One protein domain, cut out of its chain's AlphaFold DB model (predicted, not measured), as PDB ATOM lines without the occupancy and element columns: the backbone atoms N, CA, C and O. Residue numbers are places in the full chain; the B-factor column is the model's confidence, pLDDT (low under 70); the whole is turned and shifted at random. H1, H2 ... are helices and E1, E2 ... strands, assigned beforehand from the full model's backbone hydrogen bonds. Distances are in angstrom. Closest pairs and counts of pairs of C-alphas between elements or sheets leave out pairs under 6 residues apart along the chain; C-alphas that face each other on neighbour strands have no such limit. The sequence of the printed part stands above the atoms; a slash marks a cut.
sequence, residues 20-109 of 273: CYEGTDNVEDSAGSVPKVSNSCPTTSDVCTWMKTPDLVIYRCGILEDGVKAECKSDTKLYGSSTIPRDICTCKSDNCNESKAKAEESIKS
ATOM      1  N   CYS A  20     133.001 148.407 135.074       85.38
ATOM      2  CA  CYS A  20     134.125 148.581 135.987       85.38
ATOM      3  C   CYS A  20     134.002 147.632 137.173       85.38
ATOM      4  O   CYS A  20     132.908 147.181 137.516       85.38
ATOM      5  N   TYR A  21     135.128 147.354 137.830       82.88
ATOM      6  CA  TYR A  21     135.078 146.767 139.161       82.88
ATOM      7  C   TYR A  21     134.590 147.808 140.169       82.88
ATOM      8  O   TYR A  21     135.046 148.956 140.145       82.88
ATOM      9  N   GLU A  22     133.713 147.378 141.067       79.25
ATOM     10  CA  GLU A  22     133.225 148.131 142.218       79.25
ATOM     11  C   GLU A  22     133.420 147.313 143.490       79.25
ATOM     12  O   GLU A  22     133.193 146.103 143.487       79.25
ATOM     13  N   GLY A  23     133.865 147.960 144.566       73.75
ATOM     14  CA  GLY A  23     134.123 147.311 145.851       73.75
ATOM     15  C   GLY A  23     135.439 147.757 146.474       73.75
ATOM     16  O   GLY A  23     136.022 148.778 146.087       73.75
ATOM     17  N   THR A  24     135.906 146.990 147.455       77.44
ATOM     18  CA  THR A  24     137.104 147.296 148.233       77.44
ATOM     19  C   THR A  24     137.901 146.042 148.586       77.44
ATOM     20  O   THR A  24     137.374 145.100 149.169       77.44
ATOM     21  N   ASP A  25     139.202 146.064 148.307       75.00
ATOM     22  CA  ASP A  25     140.139 145.042 148.778       75.00
ATOM     23  C   ASP A  25     140.973 145.648 149.922       75.00
ATOM     24  O   ASP A  25     141.423 146.790 149.820       75.00
ATOM     25  N   ASN A  26     141.198 144.913 151.011       72.88
ATOM     26  CA  ASN A  26     142.099 145.379 152.069       72.88
ATOM     27  C   ASN A  26     143.558 145.151 151.658       72.88
ATOM     28  O   ASN A  26     143.871 144.193 150.946       72.88
ATOM     29  N   VAL A  27     144.452 146.044 152.087       62.50
ATOM     30  CA  VAL A  27     145.898 145.898 151.845       62.50
ATOM     31  C   VAL A  27     146.529 144.924 152.852       62.50
ATOM     32  O   VAL A  27     147.472 144.220 152.496       62.50
ATOM     33  N   GLU A  28     145.962 144.831 154.058       54.62
ATOM     34  CA  GLU A  28     146.290 143.859 155.113       54.62
ATOM     35  C   GLU A  28     145.015 143.103 155.552       54.62
ATOM     36  O   GLU A  28     143.921 143.506 155.162       54.62
ATOM     37  N   ASP A  29     145.127 142.004 156.314       44.50
ATOM     38  CA  ASP A  29     144.015 141.136 156.785       44.50
ATOM     39  C   ASP A  29     143.069 141.833 157.800       44.50
ATOM     40  O   ASP A  29     142.759 141.334 158.882       44.50
ATOM     41  N   SER A  30     142.597 143.024 157.458       42.88
ATOM     42  CA  SER A  30     141.624 143.808 158.205       42.88
ATOM     43  C   SER A  30     140.210 143.319 157.880       42.88
ATOM     44  O   SER A  30     139.906 142.937 156.750       42.88
ATOM     45  N   ALA A  31     139.299 143.325 158.853       39.53
ATOM     46  CA  ALA A  31     137.894 142.999 158.610       39.53
ATOM     47  C   ALA A  31     137.195 144.165 157.877       39.53
ATOM     48  O   ALA A  31     137.207 145.287 158.379       39.53
ATOM     49  N   GLY A  32     136.567 143.916 156.715       48.38
ATOM     50  CA  GLY A  32     135.731 144.921 156.026       48.38
ATOM     51  C   GLY A  32     135.888 145.064 154.505       48.38
ATOM     52  O   GLY A  32     135.428 146.065 153.959       48.38
ATOM     53  N   SER A  33     136.522 144.113 153.810       49.28
ATOM     54  CA  SER A  33     136.581 144.131 152.341       49.28
ATOM     55  C   SER A  33     135.211 143.819 151.734       49.28
ATOM     56  O   SER A  33     134.538 142.865 152.129       49.28
ATOM     57  N   VAL A  34     134.800 144.625 150.756       56.59
ATOM     58  CA  VAL A  34     133.662 144.323 149.885       56.59
ATOM     59  C   VAL A  34     134.235 143.660 148.638       56.59
ATOM     60  O   VAL A  34     134.949 144.340 147.898       56.59
ATOM     61  N   PRO A  35     133.942 142.374 148.366       60.66
ATOM     62  CA  PRO A  35     134.478 141.687 147.199       60.66
ATOM     63  C   PRO A  35     134.278 142.529 145.942       60.66
ATOM     64  O   PRO A  35     133.156 142.958 145.669       60.66
ATOM     65  N   LYS A  36     135.346 142.778 145.179       75.81
ATOM     66  CA  LYS A  36     135.200 143.537 143.937       75.81
ATOM     67  C   LYS A  36     134.366 142.753 142.926       75.81
ATOM     68  O   LYS A  36     134.681 141.606 142.597       75.81
ATOM     69  N   VAL A  37     133.318 143.377 142.403       73.38
ATOM     70  CA  VAL A  37     132.419 142.797 141.395       73.38
ATOM     71  C   VAL A  37     132.431 143.678 140.154       73.38
ATOM     72  O   VAL A  37     132.544 144.895 140.254       73.38
ATOM     73  N   SER A  38     132.365 143.064 138.973       86.44
ATOM     74  CA  SER A  38     132.262 143.798 137.710       86.44
ATOM     75  C   SER A  38     130.807 144.194 137.463       86.44
ATOM     76  O   SER A  38     129.966 143.321 137.235       86.44
ATOM     77  N   ASN A  39     130.534 145.497 137.474       77.44
ATOM     78  CA  ASN A  39     129.210 146.076 137.265       77.44
ATOM     79  C   ASN A  39     129.215 147.030 136.064       77.44
ATOM     80  O   ASN A  39     130.240 147.613 135.710       77.44
ATOM     81  N   SER A  40     128.053 147.191 135.427       79.50
ATOM     82  CA  SER A  40     127.843 148.260 134.447       79.50
ATOM     83  C   SER A  40     127.709 149.596 135.166       79.50
ATOM     84  O   SER A  40     126.869 149.737 136.051       79.50
ATOM     85  N   CYS A  41     128.506 150.572 134.750       75.00
ATOM     86  CA  CYS A  41     128.494 151.906 135.312       75.00
ATOM     87  C   CYS A  41     127.219 152.681 134.958       75.00
ATOM     88  O   CYS A  41     126.603 152.431 133.913       75.00
ATOM     89  N   PRO A  42     126.863 153.687 135.776       72.31
ATOM     90  CA  PRO A  42     125.882 154.694 135.397       72.31
ATOM     91  C   PRO A  42     126.239 155.341 134.055       72.31
ATOM     92  O   PRO A  42     127.412 155.526 133.737       72.31
ATOM     93  N   THR A  43     125.234 155.757 133.284       64.88
ATOM     94  CA  THR A  43     125.422 156.392 131.964       64.88
ATOM     95  C   THR A  43     126.207 157.705 132.009       64.88
ATOM     96  O   THR A  43     126.675 158.168 130.973       64.88
ATOM     97  N   THR A  44     126.337 158.309 133.190       66.06
ATOM     98  CA  THR A  44     127.122 159.524 133.448       66.06
ATOM     99  C   THR A  44     128.600 159.243 133.701       66.06
ATOM    100  O   THR A  44     129.410 160.158 133.613       66.06
ATOM    101  N   SER A  45     128.959 157.997 134.018       72.12
ATOM    102  CA  SER A  45     130.341 157.594 134.261       72.12
ATOM    103  C   SER A  45     131.047 157.281 132.950       72.12
ATOM    104  O   SER A  45     130.561 156.493 132.139       72.12
ATOM    105  N   ASP A  46     132.223 157.869 132.768       77.00
ATOM    106  CA  ASP A  46     133.043 157.704 131.568       77.00
ATOM    107  C   ASP A  46     134.394 157.026 131.857       77.00
ATOM    108  O   ASP A  46     135.171 156.781 130.930       77.00
ATOM    109  N   VAL A  47     134.672 156.703 133.129       87.12
ATOM    110  CA  VAL A  47     135.902 156.032 133.567       87.12
ATOM    111  C   VAL A  47     135.684 154.992 134.659       87.12
ATOM    112  O   VAL A  47     134.794 155.096 135.503       87.12
ATOM    113  N   CYS A  48     136.609 154.038 134.715       88.31
ATOM    114  CA  CYS A  48     136.872 153.223 135.887       88.31
ATOM    115  C   CYS A  48     137.982 153.849 136.737       88.31
ATOM    116  O   CYS A  48     138.979 154.348 136.209       88.31
ATOM    117  N   THR A  49     137.842 153.769 138.060       90.44
ATOM    118  CA  THR A  49     138.829 154.247 139.033       90.44
ATOM    119  C   THR A  49     139.388 153.088 139.847       90.44
ATOM    120  O   THR A  49     138.634 152.276 140.387       90.44
ATOM    121  N   TRP A  50     140.713 153.047 139.962       92.38
ATOM    122  CA  TRP A  50     141.456 152.255 140.938       92.38
ATOM    123  C   TRP A  50     142.143 153.222 141.899       92.38
ATOM    124  O   TRP A  50     142.847 154.127 141.451       92.38
ATOM    125  N   MET A  51     141.945 153.065 143.203       89.00
ATOM    126  CA  MET A  51     142.578 153.918 144.209       89.00
ATOM    127  C   MET A  51     143.179 153.065 145.314       89.00
ATOM    128  O   MET A  51     142.470 152.274 145.917       89.00
ATOM    129  N   LYS A  52     144.455 153.261 145.628       84.94
ATOM    130  CA  LYS A  52     145.105 152.644 146.782       84.94
ATOM    131  C   LYS A  52     145.431 153.695 147.829       84.94
ATOM    132  O   LYS A  52     146.031 154.719 147.525       84.94
ATOM    133  N   THR A  53     145.052 153.392 149.055       82.56
ATOM    134  CA  THR A  53     145.449 154.058 150.297       82.56
ATOM    135  C   THR A  53     146.365 153.100 151.082       82.56
ATOM    136  O   THR A  53     146.587 151.979 150.607       82.56
ATOM    137  N   PRO A  54     146.931 153.491 152.239       77.38
ATOM    138  CA  PRO A  54     147.701 152.565 153.068       77.38
ATOM    139  C   PRO A  54     146.908 151.307 153.446       77.38
ATOM    140  O   PRO A  54     147.441 150.208 153.330       77.38
ATOM    141  N   ASP A  55     145.624 151.469 153.772       73.12
ATOM    142  CA  ASP A  55     144.815 150.399 154.375       73.12
ATOM    143  C   ASP A  55     143.929 149.666 153.358       73.12
ATOM    144  O   ASP A  55     143.601 148.488 153.522       73.12
ATOM    145  N   LEU A  56     143.534 150.359 152.286       78.19
ATOM    146  CA  LEU A  56     142.497 149.896 151.367       78.19
ATOM    147  C   LEU A  56     142.831 150.148 149.900       78.19
ATOM    148  O   LEU A  56     143.421 151.171 149.535       78.19
ATOM    149  N   VAL A  57     142.313 149.273 149.049       81.25
ATOM    150  CA  VAL A  57     142.166 149.469 147.612       81.25
ATOM    151  C   VAL A  57     140.683 149.628 147.293       81.25
ATOM    152  O   VAL A  57     139.868 148.798 147.676       81.25
ATOM    153  N   ILE A  58     140.328 150.697 146.589       81.94
ATOM    154  CA  ILE A  58     138.960 151.063 146.226       81.94
ATOM    155  C   ILE A  58     138.800 150.964 144.709       81.94
ATOM    156  O   ILE A  58     139.614 151.494 143.943       81.94
ATOM    157  N   TYR A  59     137.703 150.340 144.295       85.50
ATOM    158  CA  TYR A  59     137.286 150.157 142.911       85.50
ATOM    159  C   TYR A  59     135.938 150.845 142.710       85.50
ATOM    160  O   TYR A  59     135.027 150.636 143.510       85.50
ATOM    161  N   ARG A  60     135.799 151.685 141.679       82.56
ATOM    162  CA  ARG A  60     134.514 152.333 141.366       82.56
ATOM    163  C   ARG A  60     134.418 152.850 139.937       82.56
ATOM    164  O   ARG A  60     135.441 153.162 139.322       82.56
ATOM    165  N   CYS A  61     133.193 153.052 139.468       81.31
ATOM    166  CA  CYS A  61     132.898 153.956 138.359       81.31
ATOM    167  C   CYS A  61     133.170 155.419 138.755       81.31
ATOM    168  O   CYS A  61     133.107 155.791 139.933       81.31
ATOM    169  N   GLY A  62     133.511 156.261 137.784       80.00
ATOM    170  CA  GLY A  62     133.766 157.679 138.009       80.00
ATOM    171  C   GLY A  62     133.516 158.530 136.772       80.00
ATOM    172  O   GLY A  62     133.266 158.019 135.680       80.00
ATOM    173  N   ILE A  63     133.611 159.838 136.981       77.69
ATOM    174  CA  ILE A  63     133.467 160.866 135.954       77.69
ATOM    175  C   ILE A  63     134.776 161.653 135.917       77.69
ATOM    176  O   ILE A  63     135.284 162.058 136.969       77.69
ATOM    177  N   LEU A  64     135.342 161.844 134.730       74.56
ATOM    178  CA  LEU A  64     136.387 162.839 134.505       74.56
ATOM    179  C   LEU A  64     135.754 164.173 134.113       74.56
ATOM    180  O   LEU A  64     134.849 164.219 133.287       74.56
ATOM    181  N   GLU A  65     136.268 165.266 134.675       73.06
ATOM    182  CA  GLU A  65     135.915 166.604 134.199       73.06
ATOM    183  C   GLU A  65     136.310 166.773 132.724       73.06
ATOM    184  O   GLU A  65     137.311 166.216 132.254       73.06
ATOM    185  N   ASP A  66     135.535 167.576 131.997       61.84
ATOM    186  CA  ASP A  66     135.760 167.826 130.577       61.84
ATOM    187  C   ASP A  66     137.189 168.327 130.311       61.84
ATOM    188  O   ASP A  66     137.655 169.326 130.859       61.84
ATOM    189  N   GLY A  67     137.898 167.618 129.430       63.94
ATOM    190  CA  GLY A  67     139.284 167.925 129.065       63.94
ATOM    191  C   GLY A  67     140.349 167.276 129.955       63.94
ATOM    192  O   GLY A  67     141.530 167.320 129.595       63.94
ATOM    193  N   VAL A  68     139.968 166.613 131.052       74.19
ATOM    194  CA  VAL A  68     140.892 165.826 131.878       74.19
ATOM    195  C   VAL A  68     141.115 164.454 131.246       74.19
ATOM    196  O   VAL A  68     140.193 163.775 130.793       74.19
ATOM    197  N   LYS A  69     142.382 164.039 131.176       83.25
ATOM    198  CA  LYS A  69     142.765 162.742 130.614       83.25
ATOM    199  C   LYS A  69     142.794 161.673 131.698       83.25
ATOM    200  O   LYS A  69     143.157 161.944 132.836       83.25
ATOM    201  N   ALA A  70     142.466 160.452 131.291       87.44
ATOM    202  CA  ALA A  70     142.708 159.260 132.086       87.44
ATOM    203  C   ALA A  70     144.206 159.160 132.417       87.44
ATOM    204  O   ALA A  70     145.049 159.196 131.517       87.44
ATOM    205  N   GLU A  71     144.529 159.076 133.702       93.31
ATOM    206  CA  GLU A  71     145.902 159.074 134.201       93.31
ATOM    207  C   GLU A  71     146.029 158.290 135.510       93.31
ATOM    208  O   GLU A  71     145.046 158.075 136.227       93.31
ATOM    209  N   CYS A  72     147.267 157.909 135.826       92.06
ATOM    210  CA  CYS A  72     147.665 157.440 137.145       92.06
ATOM    211  C   CYS A  72     148.501 158.516 137.833       92.06
ATOM    212  O   CYS A  72     149.522 158.943 137.294       92.06
ATOM    213  N   LYS A  73     148.094 158.923 139.032       92.56
ATOM    214  CA  LYS A  73     148.792 159.907 139.855       92.56
ATOM    215  C   LYS A  73     148.865 159.461 141.302       92.56
ATOM    216  O   LYS A  73     147.970 158.781 141.796       92.56
ATOM    217  N   SER A  74     149.915 159.899 141.977       90.31
ATOM    218  CA  SER A  74     150.033 159.789 143.424       90.31
ATOM    219  C   SER A  74     149.773 161.164 144.020       90.31
ATOM    220  O   SER A  74     150.387 162.146 143.601       90.31
ATOM    221  N   ASP A  75     148.847 161.245 144.964       84.38
ATOM    222  CA  ASP A  75     148.558 162.467 145.699       84.38
ATOM    223  C   ASP A  75     148.511 162.210 147.203       84.38
ATOM    224  O   ASP A  75     148.691 161.096 147.695       84.38
ATOM    225  N   THR A  76     148.316 163.287 147.950       76.69
ATOM    226  CA  THR A  76     147.957 163.207 149.357       76.69
ATOM    227  C   THR A  76     146.643 163.935 149.542       76.69
ATOM    228  O   THR A  76     146.419 164.996 148.954       76.69
ATOM    229  N   LYS A  77     145.760 163.366 150.358       75.06
ATOM    230  CA  LYS A  77     144.533 164.041 150.763       75.06
ATOM    231  C   LYS A  77     144.555 164.277 152.260       75.06
ATOM    232  O   LYS A  77     144.773 163.353 153.039       75.06
ATOM    233  N   LEU A  78     144.347 165.536 152.626       55.16
ATOM    234  CA  LEU A  78     144.182 165.961 154.006       55.16
ATOM    235  C   LEU A  78     142.791 165.566 154.498       55.16
ATOM    236  O   LEU A  78     141.782 165.895 153.870       55.16
ATOM    237  N   TYR A  79     142.765 164.878 155.631       56.66
ATOM    238  CA  TYR A  79     141.577 164.553 156.405       56.66
ATOM    239  C   TYR A  79     141.811 165.064 157.830       56.66
ATOM    240  O   TYR A  79     142.488 164.424 158.632       56.66
ATOM    241  N   GLY A  80     141.317 166.269 158.128       66.69
ATOM    242  CA  GLY A  80     141.636 166.952 159.384       66.69
ATOM    243  C   GLY A  80     143.138 167.239 159.507       66.69
ATOM    244  O   GLY A  80     143.700 167.943 158.670       66.69
ATOM    245  N   SER A  81     143.780 166.699 160.547       49.81
ATOM    246  CA  SER A  81     145.234 166.781 160.762       49.81
ATOM    247  C   SER A  81     146.032 165.673 160.070       49.81
ATOM    248  O   SER A  81     147.255 165.784 159.980       49.81
ATOM    249  N   SER A  82     145.373 164.619 159.582       49.72
ATOM    250  CA  SER A  82     146.038 163.474 158.959       49.72
ATOM    251  C   SER A  82     146.177 163.677 157.456       49.72
ATOM    252  O   SER A  82     145.276 164.168 156.772       49.72
ATOM    253  N   THR A  83     147.333 163.295 156.922       74.06
ATOM    254  CA  THR A  83     147.623 163.343 155.488       74.06
ATOM    255  C   THR A  83     147.706 161.917 154.971       74.06
ATOM    256  O   THR A  83     148.652 161.203 155.290       74.06
ATOM    257  N   ILE A  84     146.721 161.498 154.175       73.81
ATOM    258  CA  ILE A  84     146.658 160.132 153.647       73.81
ATOM    259  C   ILE A  84     147.266 160.119 152.242       73.81
ATOM    260  O   ILE A  84     146.722 160.782 151.348       73.81
ATOM    261  N   PRO A  85     148.376 159.395 152.016       79.06
ATOM    262  CA  PRO A  85     148.919 159.196 150.681       79.06
ATOM    263  C   PRO A  85     148.015 158.266 149.878       79.06
ATOM    264  O   PRO A  85     147.480 157.288 150.404       79.06
ATOM    265  N   ARG A  86     147.828 158.569 148.595       84.12
ATOM    266  CA  ARG A  86     146.970 157.783 147.710       84.12
ATOM    267  C   ARG A  86     147.585 157.650 146.333       84.12
ATOM    268  O   ARG A  86     148.066 158.627 145.769       84.12
ATOM    269  N   ASP A  87     147.466 156.465 145.761       88.56
ATOM    270  CA  ASP A  87     147.668 156.237 144.334       88.56
ATOM    271  C   ASP A  87     146.302 156.140 143.664       88.56
ATOM    272  O   ASP A  87     145.464 155.352 144.089       88.56
ATOM    273  N   ILE A  88     146.067 156.917 142.612       90.94
ATOM    274  CA  ILE A  88     144.791 156.980 141.899       90.94
ATOM    275  C   ILE A  88     145.058 156.764 140.420       90.94
ATOM    276  O   ILE A  88     145.827 157.504 139.820       90.94
ATOM    277  N   CYS A  89     144.376 155.796 139.822       92.50
ATOM    278  CA  CYS A  89     144.358 155.560 138.388       92.50
ATOM    279  C   CYS A  89     142.935 155.676 137.855       92.50
ATOM    280  O   CYS A  89     142.011 155.072 138.398       92.50
ATOM    281  N   THR A  90     142.775 156.414 136.761       92.19
ATOM    282  CA  THR A  90     141.535 156.506 135.984       92.19
ATOM    283  C   THR A  90     141.775 155.940 134.591       92.19
ATOM    284  O   THR A  90     142.812 156.201 133.988       92.19
ATOM    285  N   CYS A  91     140.853 155.131 134.074       91.25
ATOM    286  CA  CYS A  91     141.002 154.456 132.782       91.25
ATOM    287  C   CYS A  91     139.634 154.249 132.105       91.25
ATOM    288  O   CYS A  91     138.606 154.288 132.772       91.25
ATOM    289  N   LYS A  92     139.605 154.089 130.772       88.50
ATOM    290  CA  LYS A  92     138.371 154.164 129.949       88.50
ATOM    291  C   LYS A  92     137.924 152.839 129.315       88.50
ATOM    292  O   LYS A  92     137.002 152.840 128.507       88.50
ATOM    293  N   SER A  93     138.581 151.726 129.633       89.19
ATOM    294  CA  SER A  93     138.236 150.410 129.070       89.19
ATOM    295  C   SER A  93     137.498 149.555 130.092       89.19
ATOM    296  O   SER A  93     137.719 149.704 131.292       89.19
ATOM    297  N   ASP A  94     136.681 148.613 129.621       90.56
ATOM    298  CA  ASP A  94     135.974 147.693 130.510       90.56
ATOM    299  C   ASP A  94     136.939 146.999 131.482       90.56
ATOM    300  O   ASP A  94     137.944 146.405 131.080       90.56
ATOM    301  N   ASN A  95     136.616 147.071 132.774       89.81
ATOM    302  CA  ASN A  95     137.323 146.431 133.880       89.81
ATOM    303  C   ASN A  95     138.820 146.781 133.968       89.81
ATOM    304  O   ASN A  95     139.600 146.063 134.595       89.81
ATOM    305  N   CYS A  96     139.241 147.906 133.382       92.75
ATOM    306  CA  CYS A  96     140.639 148.334 133.402       92.75
ATOM    307  C   CYS A  96     141.149 148.657 134.815       92.75
ATOM    308  O   CYS A  96     142.353 148.616 135.056       92.75
ATOM    309  N   ASN A  97     140.250 148.940 135.762       93.44
ATOM    310  CA  ASN A  97     140.590 149.256 137.146       93.44
ATOM    311  C   ASN A  97     140.849 148.027 138.031       93.44
ATOM    312  O   ASN A  97     140.953 148.182 139.240       93.44
ATOM    313  N   GLU A  98     140.971 146.818 137.483       89.75
ATOM    314  CA  GLU A  98     141.263 145.603 138.264       89.75
ATOM    315  C   GLU A  98     142.541 145.715 139.114       89.75
ATOM    316  O   GLU A  98     142.635 145.157 140.212       89.75
ATOM    317  N   SER A  99     143.537 146.432 138.592       89.44
ATOM    318  CA  SER A  99     144.811 146.708 139.247       89.44
ATOM    319  C   SER A  99     145.450 147.977 138.684       89.44
ATOM    320  O   SER A  99     145.123 148.410 137.576       89.44
ATOM    321  N   LYS A 100     146.432 148.526 139.409       91.00
ATOM    322  CA  LYS A 100     147.260 149.644 138.930       91.00
ATOM    323  C   LYS A 100     147.875 149.360 137.555       91.00
ATOM    324  O   LYS A 100     147.766 150.179 136.652       91.00
ATOM    325  N   ALA A 101     148.466 148.176 137.381       90.44
ATOM    326  CA  ALA A 101     149.147 147.799 136.144       90.44
ATOM    327  C   ALA A 101     148.194 147.750 134.937       90.44
ATOM    328  O   ALA A 101     148.527 148.280 133.879       90.44
ATOM    329  N   LYS A 102     146.992 147.178 135.104       90.75
ATOM    330  CA  LYS A 102     145.985 147.148 134.029       90.75
ATOM    331  C   LYS A 102     145.455 148.541 133.695       90.75
ATOM    332  O   LYS A 102     145.249 148.849 132.520       90.75
ATOM    333  N   ALA A 103     145.281 149.399 134.699       89.62
ATOM    334  CA  ALA A 103     144.863 150.773 134.464       89.62
ATOM    335  C   ALA A 103     145.930 151.538 133.660       89.62
ATOM    336  O   ALA A 103     145.609 152.158 132.648       89.62
ATOM    337  N   GLU A 104     147.207 151.422 134.039       92.56
ATOM    338  CA  GLU A 104     148.337 152.019 133.315       92.56
ATOM    339  C   GLU A 104     148.467 151.501 131.877       92.56
ATOM    340  O   GLU A 104     148.730 152.277 130.956       92.56
ATOM    341  N   GLU A 105     148.274 150.200 131.665       89.94
ATOM    342  CA  GLU A 105     148.284 149.589 130.334       89.94
ATOM    343  C   GLU A 105     147.138 150.118 129.463       89.94
ATOM    344  O   GLU A 105     147.357 150.457 128.296       89.94
ATOM    345  N   SER A 106     145.938 150.267 130.031       87.44
ATOM    346  CA  SER A 106     144.787 150.836 129.325       87.44
ATOM    347  C   SER A 106     144.973 152.312 128.972       87.44
ATOM    348  O   SER A 106     144.352 152.767 128.017       87.44
ATOM    349  N   ILE A 107     145.773 153.064 129.734       88.75
ATOM    350  CA  ILE A 107     146.087 154.470 129.437       88.75
ATOM    351  C   ILE A 107     147.124 154.563 128.308       88.75
ATOM    352  O   ILE A 107     147.037 155.438 127.448       88.75
ATOM    353  N   LYS A 108     148.123 153.669 128.312       82.31
ATOM    354  CA  LYS A 108     149.214 153.643 127.320       82.31
ATOM    355  C   LYS A 108     148.789 153.037 125.989       82.31
ATOM    356  O   LYS A 108     149.349 153.392 124.953       82.31
ATOM    357  N   SER A 109     147.831 152.117 126.017       67.38
ATOM    358  CA  SER A 109     147.287 151.525 124.804       67.38
ATOM    359  C   SER A 109     146.506 152.591 124.044       67.38
ATOM    360  O   SER A 109     145.575 153.170 124.607       67.38
TER     361      SER A 109
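Overview. This is residues 20 to 109 of the 273 residues of an uncharacterized protein of Pristionchus pacificus (UniProt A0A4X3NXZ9). A single twisted sheet of six strands, built of three hairpins set side by side, makes the wall of this domain, and one short helix, H1, packs on one face of it over the end of E6 near Cys 91. The printed part has 90 residues, with six named strands and then one named helix along the chain: E1, E2, E3, E4, E5, E6, H1. The sheet's order is E2, E1, E4, E3, E6, E5, all antiparallel, and the class is mostly strand. The whole is compact, with a radius of gyration of the C-alphas of 13.1 A, and rounded, with spans of 33 by 27 by 23 A.

Along the chain. In the sheet's order, E2 is residues 34 to 40, E1 residues 20 to 26, E4 residues 56 to 62, E3 residues 47 to 52, E6 residues 82 to 91 and E5 residues 72 to 79. E6 is the longest strand, 28.1 A from first to last C-alpha, and E5 measures 21.4 A. E1 begins at C-alpha 20, at (134.125, 148.581, 135.987), and E6 ends at C-alpha 91, at (141.002, 154.456, 132.782). H1, residues 100 to 108, measures 12.4 A and ends at C-alpha 108, at (149.214, 153.643, 127.320).

Arrangement. E3 and E4 form a hairpin at 166 degrees, with N 49 and O 60 2.8 A apart, within hydrogen-bond range. E1 is antiparallel to E4 at 164 degrees, with N 25 and O 57 at 2.9 A. E2, an edge strand, forms a hairpin with E1 at 173 degrees, with N 22 and O 37 at 2.9 A. On the other side of E3, E6 is antiparallel to it at 146 degrees, with N 50 and O 89 at 2.9 A. E5, the other edge strand, forms a hairpin with E6 at 149 degrees, with N 75 and O 86 at 2.8 A. From edge to edge the strands' lines turn by 56 degrees. H1 is on the sheet at a height of 7.3 A, over E6, and runs slantwise to the strands, at 34 degrees to E6 on the local plane. The closest C-alphas of H1 and E6 are those of Ala 103 and Cys 91, 5.6 A apart. In H1 every O i to N i+4 pair is within hydrogen-bond range. E1 and E5 are apart, with no C-alphas within 8 A.

Size, cuts and confidence. The two C-alphas farthest apart, those of Ser 81 and Ser 109, are 39.1 A from each other. The printed part has no cut and no long link; the links E3 to E4 and E5 to E6 are tight. The mean pLDDT of the printed part is 77.8, and it is under 70 at residues 27 to 35, 43 to 44, 66 to 67, 78 to 82 and 109.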